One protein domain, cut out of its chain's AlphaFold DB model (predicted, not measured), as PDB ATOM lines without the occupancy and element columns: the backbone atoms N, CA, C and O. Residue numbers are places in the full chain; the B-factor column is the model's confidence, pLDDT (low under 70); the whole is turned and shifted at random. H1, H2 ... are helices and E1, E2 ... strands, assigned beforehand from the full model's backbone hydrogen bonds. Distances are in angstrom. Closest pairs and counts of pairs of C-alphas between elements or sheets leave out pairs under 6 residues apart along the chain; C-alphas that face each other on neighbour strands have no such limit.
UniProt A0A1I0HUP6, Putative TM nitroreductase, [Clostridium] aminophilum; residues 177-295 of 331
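What this domain is: This is residues 177 to 295 of the 331 residues of the protein "Putative TM nitroreductase" of [Clostridium] aminophilum (UniProt A0A1I0HUP6). A strongly twisted sheet of five strands has one face covered by two helices side by side, the long H4 and the shorter H2, while the small H5 lies across E5 on the opposite face. The short H1 sits beside the strands, and H3 lies off the sheet, joining E3 to H4. The printed part has 119 residues, with five named helices and five named strands in the order H1 E1 H2 E2 E3 H3 H4 E4 H5 E5. The sheet's order is E1 E2 E3 E5 E4, mixed, and the class is mixed, helices and strands. The whole is compact, with a radius of gyration of the C-alphas of 13.3 A and spans of 40 by 28 by 25 A.

Where its parts are: Find C-alpha 180 at (145.487, 125.054, 107.426), where H1, residues 180 to 183, begins. E1 is residues 184 to 188, and H2, residues 192 to 203, runs 16.9 A. Next come E2, residues 213 to 218, and E3, residues 221 to 227, 19.4 A long. After H3, residues 230 to 235, look at C-alpha 237 at (134.679, 142.487, 119.804); from there H4 runs 30.6 A to residue 257. E4 is residues 260 to 265 and H5 residues 268 to 273. E5, residues 284 to 294, runs 29.3 A, bends by 55 degrees at residue 287 and ends at (154.738, 115.775, 125.757).

How they stand to each other: E1 and E2 are parallel, with N 185 and O 215 at 2.8 A; with H2 they form a strand-helix-strand unit, two parallel neighbours joined through a helix, its crossover left-handed. E2 and E3 are an antiparallel hairpin, with N 216 and O 223 at 2.9 A. E3 and E5 are antiparallel, N 222 and O 290 at 2.8 A, as are E5 and E4, N 263 and O 291 at 3.0 A. E3, H3, H4 and E4 form a split unit, with E5 between its strands, and its crossover is right-handed. H4 lies over E3 at a height over the sheet of 9.0 A. With its residues 247 to 255 alone, H4 touches H2, closest at the C-alphas of Val 197 and Ala 254, 5.1 A. Every O i to N i+4 pair is within hydrogen-bond range in H2, H3 and H4; in H5 it is 1 of 2, and H1 is too short for such a pair.

The domain as a whole: The C-alphas of Leu 234 and Glu 295 are the two farthest apart, 40.7 A. The printed part has no cut, and no link is long. The mean pLDDT of the printed part is 91.7; residues 268, 270 to 272, 278 and 280 to 281 are under 70.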
ATOM      1  N   ARG A 177     135.728 125.182 106.105       96.62
ATOM      2  CA  ARG A 177     136.815 125.830 106.849       96.62
ATOM      3  C   ARG A 177     137.985 126.157 105.939       96.62
ATOM      4  O   ARG A 177     138.315 125.370 105.049       96.62
ATOM      5  N   PHE A 178     138.642 127.283 106.195       95.31
ATOM      6  CA  PHE A 178     139.881 127.634 105.515       95.31
ATOM      7  C   PHE A 178     140.904 126.505 105.679       95.31
ATOM      8  O   PHE A 178     140.984 125.906 106.751       95.31
ATOM      9  N   PRO A 179     141.665 126.150 104.631       95.25
ATOM     10  CA  PRO A 179     142.701 125.130 104.758       95.25
ATOM     11  C   PRO A 179     143.780 125.607 105.740       95.25
ATOM     12  O   PRO A 179     144.025 126.809 105.829       95.25
ATOM     13  N   LEU A 180     144.467 124.685 106.429       93.81
ATOM     14  CA  LEU A 180     145.487 125.054 107.426       93.81
ATOM     15  C   LEU A 180     146.537 126.021 106.878       93.81
ATOM     16  O   LEU A 180     146.845 127.001 107.540       93.81
ATOM     17  N   ARG A 181     146.994 125.835 105.634       92.31
ATOM     18  CA  ARG A 181     147.939 126.744 104.955       92.31
ATOM     19  C   ARG A 181     147.471 128.202 104.828       92.31
ATOM     20  O   ARG A 181     148.272 129.071 104.520       92.31
ATOM     21  N   LYS A 182     146.167 128.467 104.965       92.06
ATOM     22  CA  LYS A 182     145.608 129.828 104.986       92.06
ATOM     23  C   LYS A 182     145.555 130.394 106.408       92.06
ATOM     24  O   LYS A 182     145.601 131.606 106.564       92.06
ATOM     25  N   LEU A 183     145.454 129.534 107.419       94.38
ATOM     26  CA  LEU A 183     145.401 129.922 108.830       94.38
ATOM     27  C   LEU A 183     146.797 130.014 109.464       94.38
ATOM     28  O   LEU A 183     146.983 130.797 110.390       94.38
ATOM     29  N   CYS A 184     147.754 129.224 108.972       94.62
ATOM     30  CA  CYS A 184     149.060 129.018 109.587       94.62
ATOM     31  C   CYS A 184     150.201 129.564 108.722       94.62
ATOM     32  O   CYS A 184     150.251 129.314 107.516       94.62
ATOM     33  N   LEU A 185     151.159 130.219 109.373       93.62
ATOM     34  CA  LEU A 185     152.511 130.453 108.879       93.62
ATOM     35  C   LEU A 185     153.453 129.472 109.577       93.62
ATOM     36  O   LEU A 185     153.688 129.597 110.777       93.62
ATOM     37  N   PHE A 186     153.987 128.508 108.833       93.19
ATOM     38  CA  PHE A 186     154.928 127.524 109.362       93.19
ATOM     39  C   PHE A 186     156.357 128.054 109.229       93.19
ATOM     40  O   PHE A 186     156.847 128.250 108.118       93.19
ATOM     41  N   ARG A 187     157.004 128.324 110.365       91.50
ATOM     42  CA  ARG A 187     158.441 128.624 110.454       91.50
ATOM     43  C   ARG A 187     159.251 127.344 110.557       91.50
ATOM     44  O   ARG A 187     160.230 127.197 109.842       91.50
ATOM     45  N   ASN A 188     158.772 126.431 111.393       92.75
ATOM     46  CA  ASN A 188     159.210 125.049 111.472       92.75
ATOM     47  C   ASN A 188     157.967 124.164 111.514       92.75
ATOM     48  O   ASN A 188     156.947 124.556 112.096       92.75
ATOM     49  N   ASP A 189     158.053 122.990 110.896       94.56
ATOM     50  CA  ASP A 189     156.957 122.031 110.903       94.56
ATOM     51  C   ASP A 189     156.627 121.589 112.339       94.56
ATOM     52  O   ASP A 189     157.537 121.274 113.110       94.56
ATOM     53  N   PRO A 190     155.339 121.569 112.728       96.88
ATOM     54  CA  PRO A 190     154.938 121.018 114.010       96.88
ATOM     55  C   PRO A 190     155.046 119.487 113.986       96.88
ATOM     56  O   PRO A 190     154.789 118.880 112.934       96.88
ATOM     57  N   PRO A 191     155.327 118.856 115.139       97.06
ATOM     58  CA  PRO A 191     155.167 117.414 115.286       97.06
ATOM     59  C   PRO A 191     153.694 117.009 115.107       97.06
ATOM     60  O   PRO A 191     152.780 117.829 115.255       97.06
ATOM     61  N   ASP A 192     153.449 115.735 114.796       97.25
ATOM     62  CA  ASP A 192     152.109 115.227 114.464       97.25
ATOM     63  C   ASP A 192     151.038 115.482 115.543       97.25
ATOM     64  O   ASP A 192     149.946 115.931 115.175       97.25
ATOM     65  N   PRO A 193     151.315 115.302 116.851       97.88
ATOM     66  CA  PRO A 193     150.394 115.697 117.921       97.88
ATOM     67  C   PRO A 193     149.931 117.161 117.820       97.88
ATOM     68  O   PRO A 193     148.735 117.448 117.759       97.88
ATOM     69  N   VAL A 194     150.866 118.102 117.666       98.25
ATOM     70  CA  VAL A 194     150.561 119.541 117.541       98.25
ATOM     71  C   VAL A 194     149.836 119.843 116.225       98.25
ATOM     72  O   VAL A 194     148.939 120.688 116.170       98.25
ATOM     73  N   ARG A 195     150.151 119.116 115.147       98.38
ATOM     74  CA  ARG A 195     149.423 119.219 113.873       98.38
ATOM     75  C   ARG A 195     147.950 118.828 114.031       98.38
ATOM     76  O   ARG A 195     147.089 119.505 113.464       98.38
ATOM     77  N   LYS A 196     147.641 117.789 114.816       98.38
ATOM     78  CA  LYS A 196     146.259 117.387 115.137       98.38
ATOM     79  C   LYS A 196     145.532 118.447 115.969       98.38
ATOM     80  O   LYS A 196     144.376 118.744 115.666       98.38
ATOM     81  N   VAL A 197     146.219 119.091 116.913       98.69
ATOM     82  CA  VAL A 197     145.681 120.237 117.668       98.69
ATOM     83  C   VAL A 197     145.292 121.391 116.733       98.69
ATOM     84  O   VAL A 197     144.178 121.912 116.803       98.69
ATOM     85  N   LEU A 198     146.156 121.751 115.778       98.56
ATOM     86  CA  LEU A 198     145.855 122.790 114.782       98.56
ATOM     87  C   LEU A 198     144.670 122.411 113.874       98.56
ATOM     88  O   LEU A 198     143.861 123.270 113.507       98.56
ATOM     89  N   LEU A 199     144.540 121.131 113.504       98.31
ATOM     90  CA  LEU A 199     143.391 120.627 112.742       98.31
ATOM     91  C   LEU A 199     142.082 120.731 113.538       98.31
ATOM     92  O   LEU A 199     141.062 121.113 112.957       98.31
ATOM     93  N   ALA A 200     142.112 120.450 114.841       98.56
ATOM     94  CA  ALA A 200     140.963 120.613 115.725       98.56
ATOM     95  C   ALA A 200     140.563 122.090 115.860       98.56
ATOM     96  O   ALA A 200     139.396 122.430 115.642       98.56
ATOM     97  N   ALA A 201     141.535 122.979 116.093       98.50
ATOM     98  CA  ALA A 201     141.339 124.430 116.147       98.50
ATOM     99  C   ALA A 201     140.695 124.975 114.863       98.50
ATOM    100  O   ALA A 201     139.759 125.772 114.896       98.50
ATOM    101  N   ARG A 202     141.145 124.491 113.697       98.12
ATOM    102  CA  ARG A 202     140.560 124.832 112.390       98.12
ATOM    103  C   ARG A 202     139.066 124.496 112.310       98.12
ATOM    104  O   ARG A 202     138.346 125.176 111.578       98.12
ATOM    105  N   LEU A 203     138.599 123.446 112.982       98.25
ATOM    106  CA  LEU A 203     137.202 123.005 112.925       98.25
ATOM    107  C   LEU A 203     136.266 123.797 113.845       98.25
ATOM    108  O   LEU A 203     135.049 123.728 113.635       98.25
ATOM    109  N   ALA A 204     136.801 124.600 114.767       98.44
ATOM    110  CA  ALA A 204     136.015 125.435 115.670       98.44
ATOM    111  C   ALA A 204     134.963 126.273 114.915       98.44
ATOM    112  O   ALA A 204     135.216 126.738 113.790       98.44
ATOM    113  N   PRO A 205     133.731 126.410 115.439       98.00
ATOM    114  CA  PRO A 205     132.761 127.362 114.910       98.00
ATOM    115  C   PRO A 205     133.221 128.803 115.160       98.00
ATOM    116  O   PRO A 205     134.012 129.096 116.048       98.00
ATOM    117  N   SER A 206     132.660 129.737 114.403       97.62
ATOM    118  CA  SER A 206     132.794 131.163 114.683       97.62
ATOM    119  C   SER A 206     131.566 131.899 114.160       97.62
ATOM    120  O   SER A 206     130.853 131.386 113.286       97.62
ATOM    121  N   ALA A 207     131.343 133.123 114.637       96.50
ATOM    122  CA  ALA A 207     130.299 133.983 114.096       96.50
ATOM    123  C   ALA A 207     130.442 134.111 112.573       96.50
ATOM    124  O   ALA A 207     131.545 134.311 112.058       96.50
ATOM    125  N   LEU A 208     129.328 133.871 111.871       95.31
ATOM    126  CA  LEU A 208     129.221 133.871 110.406       95.31
ATOM    127  C   LEU A 208     130.303 133.044 109.677       95.31
ATOM    128  O   LEU A 208     130.523 133.220 108.483       95.31
ATOM    129  N   ASN A 209     130.944 132.096 110.375       96.88
ATOM    130  CA  ASN A 209     132.059 131.292 109.875       96.88
ATOM    131  C   ASN A 209     133.295 132.110 109.425       96.88
ATOM    132  O   ASN A 209     134.054 131.645 108.575       96.88
ATOM    133  N   PHE A 210     133.520 133.303 109.989       96.00
ATOM    134  CA  PHE A 210     134.666 134.158 109.644       96.00
ATOM    135  C   PHE A 210     136.043 133.591 110.032       96.00
ATOM    136  O   PHE A 210     137.025 133.885 109.358       96.00
ATOM    137  N   GLN A 211     136.119 132.714 111.041       96.50
ATOM    138  CA  GLN A 211     137.344 132.033 111.487       96.50
ATOM    139  C   GLN A 211     138.490 133.034 111.743       96.50
ATOM    140  O   GLN A 211     139.469 133.042 110.992       96.50
ATOM    141  N   PRO A 212     138.370 133.914 112.754       95.56
ATOM    142  CA  PRO A 212     139.247 135.079 112.921       95.56
ATOM    143  C   PRO A 212     140.669 134.755 113.410       95.56
ATOM    144  O   PRO A 212     141.498 135.652 113.496       95.56
ATOM    145  N   TRP A 213     140.985 133.497 113.723       96.69
ATOM    146  CA  TRP A 213     142.276 133.084 114.283       96.69
ATOM    147  C   TRP A 213     143.347 132.810 113.223       96.69
ATOM    148  O   TRP A 213     143.083 132.191 112.190       96.69
ATOM    149  N   ARG A 214     144.589 133.197 113.506       95.06
ATOM    150  CA  ARG A 214     145.795 132.871 112.735       95.06
ATOM    151  C   ARG A 214     146.863 132.296 113.645       95.06
ATOM    152  O   ARG A 214     146.904 132.611 114.830       95.06
ATOM    153  N   PHE A 215     147.737 131.486 113.067       95.31
ATOM    154  CA  PHE A 215     148.781 130.784 113.797       95.31
ATOM    155  C   PHE A 215     150.142 131.061 113.169       95.31
ATOM    156  O   PHE A 215     150.313 130.898 111.961       95.31
ATOM    157  N   VAL A 216     151.128 131.438 113.976       94.31
ATOM    158  CA  VAL A 216     152.541 131.314 113.601       94.31
ATOM    159  C   VAL A 216     153.079 130.099 114.331       94.31
ATOM    160  O   VAL A 216     153.103 130.071 115.559       94.31
ATOM    161  N   VAL A 217     153.454 129.081 113.567       94.94
ATOM    162  CA  VAL A 217     153.825 127.762 114.075       94.94
ATOM    163  C   VAL A 217     155.332 127.598 113.959       94.94
ATOM    164  O   VAL A 217     155.898 127.729 112.872       94.94
ATOM    165  N   ASN A 218     155.976 127.320 115.083       93.50
ATOM    166  CA  ASN A 218     157.403 127.079 115.186       93.50
ATOM    167  C   ASN A 218     157.629 125.804 116.010       93.50
ATOM    168  O   ASN A 218     157.822 125.868 117.225       93.50
ATOM    169  N   GLY A 219     157.532 124.641 115.357       95.06
ATOM    170  CA  GLY A 219     157.562 123.352 116.050       95.06
ATOM    171  C   GLY A 219     156.387 123.229 117.024       95.06
ATOM    172  O   GLY A 219     155.234 123.405 116.633       95.06
ATOM    173  N   SER A 220     156.682 122.972 118.300       95.88
ATOM    174  CA  SER A 220     155.680 122.868 119.375       95.88
ATOM    175  C   SER A 220     155.251 124.212 119.979       95.88
ATOM    176  O   SER A 220     154.432 124.240 120.893       95.88
ATOM    177  N   CYS A 221     155.788 125.331 119.488       94.75
ATOM    178  CA  CYS A 221     155.376 126.671 119.891       94.75
ATOM    179  C   CYS A 221     154.420 127.263 118.848       94.75
ATOM    180  O   CYS A 221     154.751 127.351 117.661       94.75
ATOM    181  N   VAL A 222     153.234 127.682 119.285       95.69
ATOM    182  CA  VAL A 222     152.194 128.265 118.432       95.69
ATOM    183  C   VAL A 222     151.810 129.642 118.957       95.69
ATOM    184  O   VAL A 222     151.217 129.777 120.024       95.69
ATOM    185  N   HIS A 223     152.090 130.680 118.173       94.56
ATOM    186  CA  HIS A 223     151.584 132.022 118.442       94.56
ATOM    187  C   HIS A 223     150.214 132.191 117.796       94.56
ATOM    188  O   HIS A 223     150.058 131.988 116.591       94.56
ATOM    189  N   ILE A 224     149.231 132.584 118.595       95.69
ATOM    190  CA  ILE A 224     147.848 132.797 118.190       95.69
ATOM    191  C   ILE A 224     147.633 134.291 117.985       95.69
ATOM    192  O   ILE A 224     147.902 135.112 118.869       95.69
ATOM    193  N   LEU A 225     147.118 134.634 116.811       94.06
ATOM    194  CA  LEU A 225     146.740 135.988 116.440       94.06
ATOM    195  C   LEU A 225     145.267 136.024 116.048       94.06
ATOM    196  O   LEU A 225     144.708 135.048 115.557       94.06
ATOM    197  N   GLU A 226     144.657 137.180 116.228       93.62
ATOM    198  CA  GLU A 226     143.326 137.509 115.747       93.62
ATOM    199  C   GLU A 226     143.442 138.452 114.550       93.62
ATOM    200  O   GLU A 226     144.218 139.408 114.565       93.62
ATOM    201  N   GLU A 227     142.660 138.206 113.507       90.88
ATOM    202  CA  GLU A 227     142.527 139.130 112.391       90.88
ATOM    203  C   GLU A 227     141.492 140.222 112.701       90.88
ATOM    204  O   GLU A 227     140.294 139.967 112.837       90.88
ATOM    205  N   ASN A 228     141.953 141.471 112.772       88.38
ATOM    206  CA  ASN A 228     141.106 142.642 112.965       88.38
ATOM    207  C   ASN A 228     140.711 143.242 111.603       88.38
ATOM    208  O   ASN A 228     141.416 144.078 111.026       88.38
ATOM    209  N   ASN A 229     139.574 142.799 111.069       88.81
ATOM    210  CA  ASN A 229     139.077 143.149 109.743       88.81
ATOM    211  C   ASN A 229     137.621 143.662 109.809       88.81
ATOM    212  O   ASN A 229     137.057 143.880 110.881       88.81
ATOM    213  N   LEU A 230     137.005 143.924 108.652       89.56
ATOM    214  CA  LEU A 230     135.603 144.366 108.602       89.56
ATOM    215  C   LEU A 230     134.633 143.296 109.126       89.56
ATOM    216  O   LEU A 230     133.593 143.641 109.677       89.56
ATOM    217  N   GLU A 231     134.978 142.017 108.987       91.00
ATOM    218  CA  GLU A 231     134.159 140.888 109.429       91.00
ATOM    219  C   GLU A 231     134.099 140.810 110.962       91.00
ATOM    220  O   GLU A 231     133.013 140.697 111.530       91.00
ATOM    221  N   THR A 232     135.238 140.947 111.649       89.12
ATOM    222  CA  THR A 232     135.291 140.982 113.122       89.12
ATOM    223  C   THR A 232     134.678 142.258 113.690       89.12
ATOM    224  O   THR A 232     133.985 142.210 114.708       89.12
ATOM    225  N   LYS A 233     134.805 143.393 112.989       91.62
ATOM    226  CA  LYS A 233     134.065 144.621 113.326       91.62
ATOM    227  C   LYS A 233     132.550 144.458 113.183       91.62
ATOM    228  O   LYS A 233     131.821 144.975 114.022       91.62
ATOM    229  N   LEU A 234     132.082 143.732 112.164       92.62
ATOM    230  CA  LEU A 234     130.656 143.489 111.917       92.62
ATOM    231  C   LEU A 234     129.998 142.689 113.050       92.62
ATOM    232  O   LEU A 234     128.881 143.008 113.446       92.62
ATOM    233  N   VAL A 235     130.666 141.650 113.557       92.62
ATOM    234  CA  VAL A 235     130.121 140.812 114.648       92.62
ATOM    235  C   VAL A 235     130.425 141.368 116.039       92.62
ATOM    236  O   VAL A 235     129.815 140.941 117.015       92.62
ATOM    237  N   GLY A 236     131.348 142.324 116.133       94.44
ATOM    238  CA  GLY A 236     131.754 142.964 117.375       94.44
ATOM    239  C   GLY A 236     132.864 142.219 118.120       94.44
ATOM    240  O   GLY A 236     133.121 141.026 117.921       94.44
ATOM    241  N   LYS A 237     133.525 142.958 119.021       93.88
ATOM    242  CA  LYS A 237     134.679 142.487 119.804       93.88
ATOM    243  C   LYS A 237     134.332 141.262 120.654       93.88
ATOM    244  O   LYS A 237     134.962 140.227 120.474       93.88
ATOM    245  N   SER A 238     133.302 141.340 121.500       95.25
ATOM    246  CA  SER A 238     132.939 140.236 122.403       95.25
ATOM    247  C   SER A 238     132.605 138.945 121.649       95.25
ATOM    248  O   SER A 238     132.996 137.864 122.066       95.25
ATOM    249  N   MET A 239     131.937 139.037 120.495       96.50
ATOM    250  CA  MET A 239     131.617 137.858 119.682       96.50
ATOM    251  C   MET A 239     132.859 137.237 119.032       96.50
ATOM    252  O   MET A 239     132.958 136.017 118.893       96.50
ATOM    253  N   THR A 240     133.816 138.077 118.639       97.06
ATOM    254  CA  THR A 240     135.118 137.623 118.142       97.06
ATOM    255  C   THR A 240     135.898 136.925 119.257       97.06
ATOM    256  O   THR A 240     136.407 135.830 119.036       97.06
ATOM    257  N   GLU A 241     135.909 137.491 120.467       97.50
ATOM    258  CA  GLU A 241     136.546 136.907 121.656       97.50
ATOM    259  C   GLU A 241     135.916 135.564 122.048       97.50
ATOM    260  O   GLU A 241     136.651 134.601 122.252       97.50
ATOM    261  N   VAL A 242     134.581 135.443 122.033       98.56
ATOM    262  CA  VAL A 242     133.885 134.147 122.170       98.56
ATOM    263  C   VAL A 242     134.416 133.146 121.139       98.56
ATOM    264  O   VAL A 242     134.762 132.023 121.490       98.56
ATOM    265  N   GLY A 243     134.543 133.552 119.871       98.44
ATOM    266  CA  GLY A 243     135.110 132.710 118.814       98.44
ATOM    267  C   GLY A 243     136.553 132.263 119.075       98.44
ATOM    268  O   GLY A 243     136.897 131.118 118.779       98.44
ATOM    269  N   MET A 244     137.390 133.131 119.647       98.50
ATOM    270  CA  MET A 244     138.756 132.776 120.051       98.50
ATOM    271  C   MET A 244     138.752 131.765 121.204       98.50
ATOM    272  O   MET A 244     139.494 130.787 121.148       98.50
ATOM    273  N   GLY A 245     137.864 131.939 122.186       98.69
ATOM    274  CA  GLY A 245     137.674 131.005 123.297       98.69
ATOM    275  C   GLY A 245     137.267 129.608 122.842       98.69
ATOM    276  O   GLY A 245     137.878 128.620 123.235       98.69
ATOM    277  N   ILE A 246     136.290 129.529 121.936       98.88
ATOM    278  CA  ILE A 246     135.857 128.276 121.301       98.88
ATOM    279  C   ILE A 246     137.048 127.580 120.619       98.88
ATOM    280  O   ILE A 246     137.266 126.383 120.793       98.88
ATOM    281  N   MET A 247     137.839 128.322 119.840       98.81
ATOM    282  CA  MET A 247     139.013 127.768 119.163       98.81
ATOM    283  C   MET A 247     140.059 127.243 120.158       98.81
ATOM    284  O   MET A 247     140.618 126.169 119.937       98.81
ATOM    285  N   LEU A 248     140.270 127.936 121.279       98.69
ATOM    286  CA  LEU A 248     141.152 127.471 122.352       98.69
ATOM    287  C   LEU A 248     140.628 126.203 123.038       98.69
ATOM    288  O   LEU A 248     141.431 125.330 123.350       98.69
ATOM    289  N   ALA A 249     139.312 126.057 123.219       98.81
ATOM    290  CA  ALA A 249     138.726 124.833 123.768       98.81
ATOM    291  C   ALA A 249     138.986 123.633 122.853       98.81
ATOM    292  O   ALA A 249     139.387 122.574 123.323       98.81
ATOM    293  N   HIS A 250     138.862 123.816 121.534       98.81
ATOM    294  CA  HIS A 250     139.252 122.786 120.568       98.81
ATOM    295  C   HIS A 250     140.734 122.424 120.669       98.81
ATOM    296  O   HIS A 250     141.081 121.254 120.523       98.81
ATOM    297  N   MET A 251     141.604 123.421 120.873       98.75
ATOM    298  CA  MET A 251     143.034 123.169 121.026       98.75
ATOM    299  C   MET A 251     143.325 122.364 122.288       98.75
ATOM    300  O   MET A 251     144.065 121.394 122.199       98.75
ATOM    301  N   MET A 252     142.727 122.737 123.420       98.44
ATOM    302  CA  MET A 252     142.919 122.039 124.688       98.44
ATOM    303  C   MET A 252     142.403 120.600 124.622       98.44
ATOM    304  O   MET A 252     143.165 119.688 124.909       98.44
ATOM    305  N   ILE A 253     141.173 120.379 124.147       98.56
ATOM    306  CA  ILE A 253     140.584 119.029 124.044       98.56
ATOM    307  C   ILE A 253     141.438 118.129 123.146       98.56
ATOM    308  O   ILE A 253     141.642 116.954 123.431       98.56
ATOM    309  N   ALA A 254     141.954 118.677 122.046       98.50
ATOM    310  CA  ALA A 254     142.848 117.933 121.173       98.50
ATOM    311  C   ALA A 254     144.247 117.739 121.765       98.50
ATOM    312  O   ALA A 254     144.912 116.783 121.391       98.50
ATOM    313  N   ALA A 255     144.730 118.646 122.613       98.12
ATOM    314  CA  ALA A 255     146.018 118.496 123.278       98.12
ATOM    315  C   ALA A 255     145.947 117.377 124.322       98.12
ATOM    316  O   ALA A 255     146.806 116.501 124.304       98.12
ATOM    317  N   ASP A 256     144.877 117.359 125.117       97.00
ATOM    318  CA  ASP A 256     144.568 116.322 126.103       97.00
ATOM    319  C   ASP A 256     144.503 114.927 125.456       97.00
ATOM    320  O   ASP A 256     145.254 114.032 125.827       97.00
ATOM    321  N   GLU A 257     143.745 114.773 124.362       97.31
ATOM    322  CA  GLU A 257     143.688 113.512 123.595       97.31
ATOM    323  C   GLU A 257     145.065 113.069 123.056       97.31
ATOM    324  O   GLU A 257     145.325 111.881 122.859       97.31
ATOM    325  N   MET A 258     145.965 114.019 122.786       97.12
ATOM    326  CA  MET A 258     147.317 113.735 122.299       97.12
ATOM    327  C   MET A 258     148.362 113.627 123.418       97.12
ATOM    328  O   MET A 258     149.551 113.529 123.100       97.12
ATOM    329  N   TRP A 259     147.947 113.634 124.690       96.38
ATOM    330  CA  TRP A 259     148.835 113.603 125.859       96.38
ATOM    331  C   TRP A 259     149.864 114.742 125.841       96.38
ATOM    332  O   TRP A 259     151.064 114.556 126.074       96.38
ATOM    333  N   LEU A 260     149.387 115.932 125.469       96.69
ATOM    334  CA  LEU A 260     150.167 117.158 125.441       96.69
ATOM    335  C   LEU A 260     149.718 118.102 126.549       96.69
ATOM    336  O   LEU A 260     148.557 118.511 126.590       96.69
ATOM    337  N   SER A 261     150.676 118.598 127.327       95.25
ATOM    338  CA  SER A 261     150.434 119.771 128.158       95.25
ATOM    339  C   SER A 261     150.328 121.023 127.274       95.25
ATOM    340  O   SER A 261     151.032 121.161 126.265       95.25
ATOM    341  N   MET A 262     149.444 121.953 127.646       94.62
ATOM    342  CA  MET A 262     149.192 123.194 126.904       94.62
ATOM    343  C   MET A 262     149.485 124.422 127.775       94.62
ATOM    344  O   MET A 262     148.608 124.938 128.464       94.62
ATOM    345  N   ASP A 263     150.709 124.947 127.701       93.31
ATOM    346  CA  ASP A 263     151.094 126.139 128.461       93.31
ATOM    347  C   ASP A 263     150.778 127.418 127.692       93.31
ATOM    348  O   ASP A 263     151.404 127.729 126.673       93.31
ATOM    349  N   MET A 264     149.837 128.206 128.209       92.06
ATOM    350  CA  MET A 264     149.448 129.480 127.608       92.06
ATOM    351  C   MET A 264     150.170 130.649 128.278       92.06
ATOM    352  O   MET A 264     150.120 130.817 129.495       92.06
ATOM    353  N   LYS A 265     150.807 131.509 127.479       88.31
ATOM    354  CA  LYS A 265     151.469 132.728 127.959       88.31
ATOM    355  C   LYS A 265     151.094 133.929 127.104       88.31
ATOM    356  O   LYS A 265     151.142 133.880 125.874       88.31
ATOM    357  N   LYS A 266     150.794 135.051 127.759       81.50
ATOM    358  CA  LYS A 266     150.757 136.363 127.105       81.50
ATOM    359  C   LYS A 266     152.168 136.941 127.074       81.50
ATOM    360  O   LYS A 266     152.567 137.678 127.963       81.50
ATOM    361  N   ASP A 267     152.930 136.560 126.057       76.06
ATOM    362  CA  ASP A 267     154.245 137.154 125.791       76.06
ATOM    363  C   ASP A 267     154.156 138.227 124.691       76.06
ATOM    364  O   ASP A 267     154.291 137.935 123.501       76.06
ATOM    365  N   GLU A 268     153.870 139.470 125.080       68.19
ATOM    366  CA  GLU A 268     153.803 140.601 124.141       68.19
ATOM    367  C   GLU A 268     155.175 140.945 123.534       68.19
ATOM    368  O   GLU A 268     155.257 141.426 122.403       68.19
ATOM    369  N   ALA A 269     156.273 140.640 124.233       70.69
ATOM    370  CA  ALA A 269     157.619 140.869 123.719       70.69
ATOM    371  C   ALA A 269     157.987 139.857 122.623       70.69
ATOM    372  O   ALA A 269     158.650 140.218 121.647       70.69
ATOM    373  N   ALA A 270     157.545 138.601 122.741       66.38
ATOM    374  CA  ALA A 270     157.626 137.631 121.651       66.38
ATOM    375  C   ALA A 270     156.785 138.078 120.452       66.38
ATOM    376  O   ALA A 270     157.265 138.001 119.322       66.38
ATOM    377  N   ALA A 271     155.587 138.624 120.690       65.44
ATOM    378  CA  ALA A 271     154.711 139.126 119.635       65.44
ATOM    379  C   ALA A 271     155.370 140.205 118.760       65.44
ATOM    380  O   ALA A 271     155.263 140.151 117.536       65.44
ATOM    381  N   LEU A 272     156.098 141.145 119.374       66.12
ATOM    382  CA  LEU A 272     156.829 142.209 118.671       66.12
ATOM    383  C   LEU A 272     157.979 141.689 117.795       66.12
ATOM    384  O   LEU A 272     158.387 142.363 116.851       66.12
ATOM    385  N   ARG A 273     158.507 140.501 118.104       72.38
ATOM    386  CA  ARG A 273     159.601 139.864 117.357       72.38
ATOM    387  C   ARG A 273     159.110 138.882 116.297       72.38
ATOM    388  O   ARG A 273     159.932 138.345 115.556       72.38
ATOM    389  N   LEU A 274     157.801 138.631 116.214       75.50
ATOM    390  CA  LEU A 274     157.254 137.737 115.203       75.50
ATOM    391  C   LEU A 274     157.464 138.336 113.818       75.50
ATOM    392  O   LEU A 274     156.836 139.321 113.435       75.50
ATOM    393  N   ASP A 275     158.311 137.687 113.027       75.56
ATOM    394  CA  ASP A 275     158.302 137.914 111.595       75.56
ATOM    395  C   ASP A 275     156.977 137.368 111.047       75.56
ATOM    396  O   ASP A 275     156.733 136.158 111.041       75.56
ATOM    397  N   LEU A 276     156.101 138.265 110.599       78.69
ATOM    398  CA  LEU A 276     154.813 137.920 109.994       78.69
ATOM    399  C   LEU A 276     154.867 137.947 108.459       78.69
ATOM    400  O   LEU A 276     153.849 137.714 107.803       78.69
ATOM    401  N   ARG A 277     156.039 138.197 107.850       74.50
ATOM    402  CA  ARG A 277     156.195 138.122 106.389       74.50
ATOM    403  C   ARG A 277     155.826 136.719 105.911       74.50
ATOM    404  O   ARG A 277     156.279 135.724 106.470       74.50
ATOM    405  N   GLY A 278     154.998 136.653 104.870       68.25
ATOM    406  CA  GLY A 278     154.442 135.403 104.342       68.25
ATOM    407  C   GLY A 278     152.989 135.148 104.754       68.25
ATOM    408  O   GLY A 278     152.280 134.434 104.042       68.25
ATOM    409  N   LEU A 279     152.486 135.798 105.811       72.25
ATOM    410  CA  LEU A 279     151.042 135.900 106.028       72.25
ATOM    411  C   LEU A 279     150.463 136.878 105.006       72.25
ATOM    412  O   LEU A 279     150.818 138.051 104.967       72.25
ATOM    413  N   LYS A 280     149.528 136.402 104.181       66.44
ATOM    414  CA  LYS A 280     148.831 137.238 103.185       66.44
ATOM    415  C   LYS A 280     147.855 138.255 103.804       66.44
ATOM    416  O   LYS A 280     147.124 138.908 103.067       66.44
ATOM    417  N   MET A 281     147.795 138.358 105.131       66.69
ATOM    418  CA  MET A 281     146.758 139.090 105.863       66.69
ATOM    419  C   MET A 281     147.327 140.283 106.614       66.69
ATOM    420  O   MET A 281     148.486 140.290 107.022       66.69
ATOM    421  N   LYS A 282     146.491 141.311 106.754       70.38
ATOM    422  CA  LYS A 282     146.826 142.596 107.371       70.38
ATOM    423  C   LYS A 282     146.033 142.743 108.671       70.38
ATOM    424  O   LYS A 282     145.010 142.089 108.832       70.38
ATOM    425  N   ASN A 283     146.485 143.620 109.565       84.75
ATOM    426  CA  ASN A 283     145.809 143.948 110.829       84.75
ATOM    427  C   ASN A 283     145.677 142.756 111.792       84.75
ATOM    428  O   ASN A 283     144.599 142.460 112.302       84.75
ATOM    429  N   LEU A 284     146.788 142.065 112.036       88.44
ATOM    430  CA  LEU A 284     146.839 140.983 113.011       88.44
ATOM    431  C   LEU A 284     147.085 141.556 114.409       88.44
ATOM    432  O   LEU A 284     148.018 142.332 114.611       88.44
ATOM    433  N   ARG A 285     146.256 141.154 115.368       89.00
ATOM    434  CA  ARG A 285     146.429 141.425 116.793       89.00
ATOM    435  C   ARG A 285     146.947 140.162 117.459       89.00
ATOM    436  O   ARG A 285     146.344 139.103 117.325       89.00
ATOM    437  N   TYR A 286     148.052 140.262 118.181       91.00
ATOM    438  CA  TYR A 286     148.523 139.146 118.991       91.00
ATOM    439  C   TYR A 286     147.538 138.844 120.126       91.00
ATOM    440  O   TYR A 286     147.013 139.766 120.748       91.00
ATOM    441  N   VAL A 287     147.294 137.558 120.382       92.19
ATOM    442  CA  VAL A 287     146.412 137.102 121.462       92.19
ATOM    443  C   VAL A 287     147.220 136.417 122.555       92.19
ATOM    444  O   VAL A 287     147.186 136.850 123.706       92.19
ATOM    445  N   ARG A 288     147.935 135.340 122.211       93.56
ATOM    446  CA  ARG A 288     148.762 134.569 123.151       93.56
ATOM    447  C   ARG A 288     149.721 133.639 122.425       93.56
ATOM    448  O   ARG A 288     149.561 133.368 121.239       93.56
ATOM    449  N   THR A 289     150.668 133.094 123.170       94.31
ATOM    450  CA  THR A 289     151.521 131.987 122.747       94.31
ATOM    451  C   THR A 289     151.130 130.737 123.516       94.31
ATOM    452  O   THR A 289     150.835 130.810 124.709       94.31
ATOM    453  N   VAL A 290     151.125 129.605 122.825       95.56
ATOM    454  CA  VAL A 290     150.894 128.283 123.393       95.56
ATOM    455  C   VAL A 290     152.126 127.434 123.141       95.56
ATOM    456  O   VAL A 290     152.569 127.312 121.999       95.56
ATOM    457  N   LEU A 291     152.678 126.857 124.201       95.31
ATOM    458  CA  LEU A 291     153.747 125.876 124.112       95.31
ATOM    459  C   LEU A 291     153.193 124.501 124.467       95.31
ATOM    460  O   LEU A 291     152.657 124.314 125.556       95.31
ATOM    461  N   PHE A 292     153.348 123.557 123.543       96.31
ATOM    462  CA  PHE A 292     152.986 122.163 123.755       96.31
ATOM    463  C   PHE A 292     154.196 121.359 124.216       96.31
ATOM    464  O   PHE A 292     155.277 121.478 123.627       96.31
ATOM    465  N   ARG A 293     154.016 120.517 125.235       94.69
ATOM    466  CA  ARG A 293     155.024 119.544 125.675       94.69
ATOM    467  C   ARG A 293     154.390 118.171 125.779       94.69
ATOM    468  O   ARG A 293     153.219 118.072 126.121       94.69
ATOM    469  N   GLN A 294     155.163 117.137 125.471       90.69
ATOM    470  CA  GLN A 294     154.738 115.775 125.757       90.69
ATOM    471  C   GLN A 294     154.659 115.620 127.275       90.69
ATOM    472  O   GLN A 294     155.580 116.050 127.973       90.69
ATOM    473  N   GLU A 295     153.579 115.038 127.779       79.81
ATOM    474  CA  GLU A 295     153.566 114.602 129.168       79.81
ATOM    475  C   GLU A 295     154.518 113.410 129.301       79.81
ATOM    476  O   GLU A 295     154.348 112.381 128.646       79.81
TER     477      GLU A 295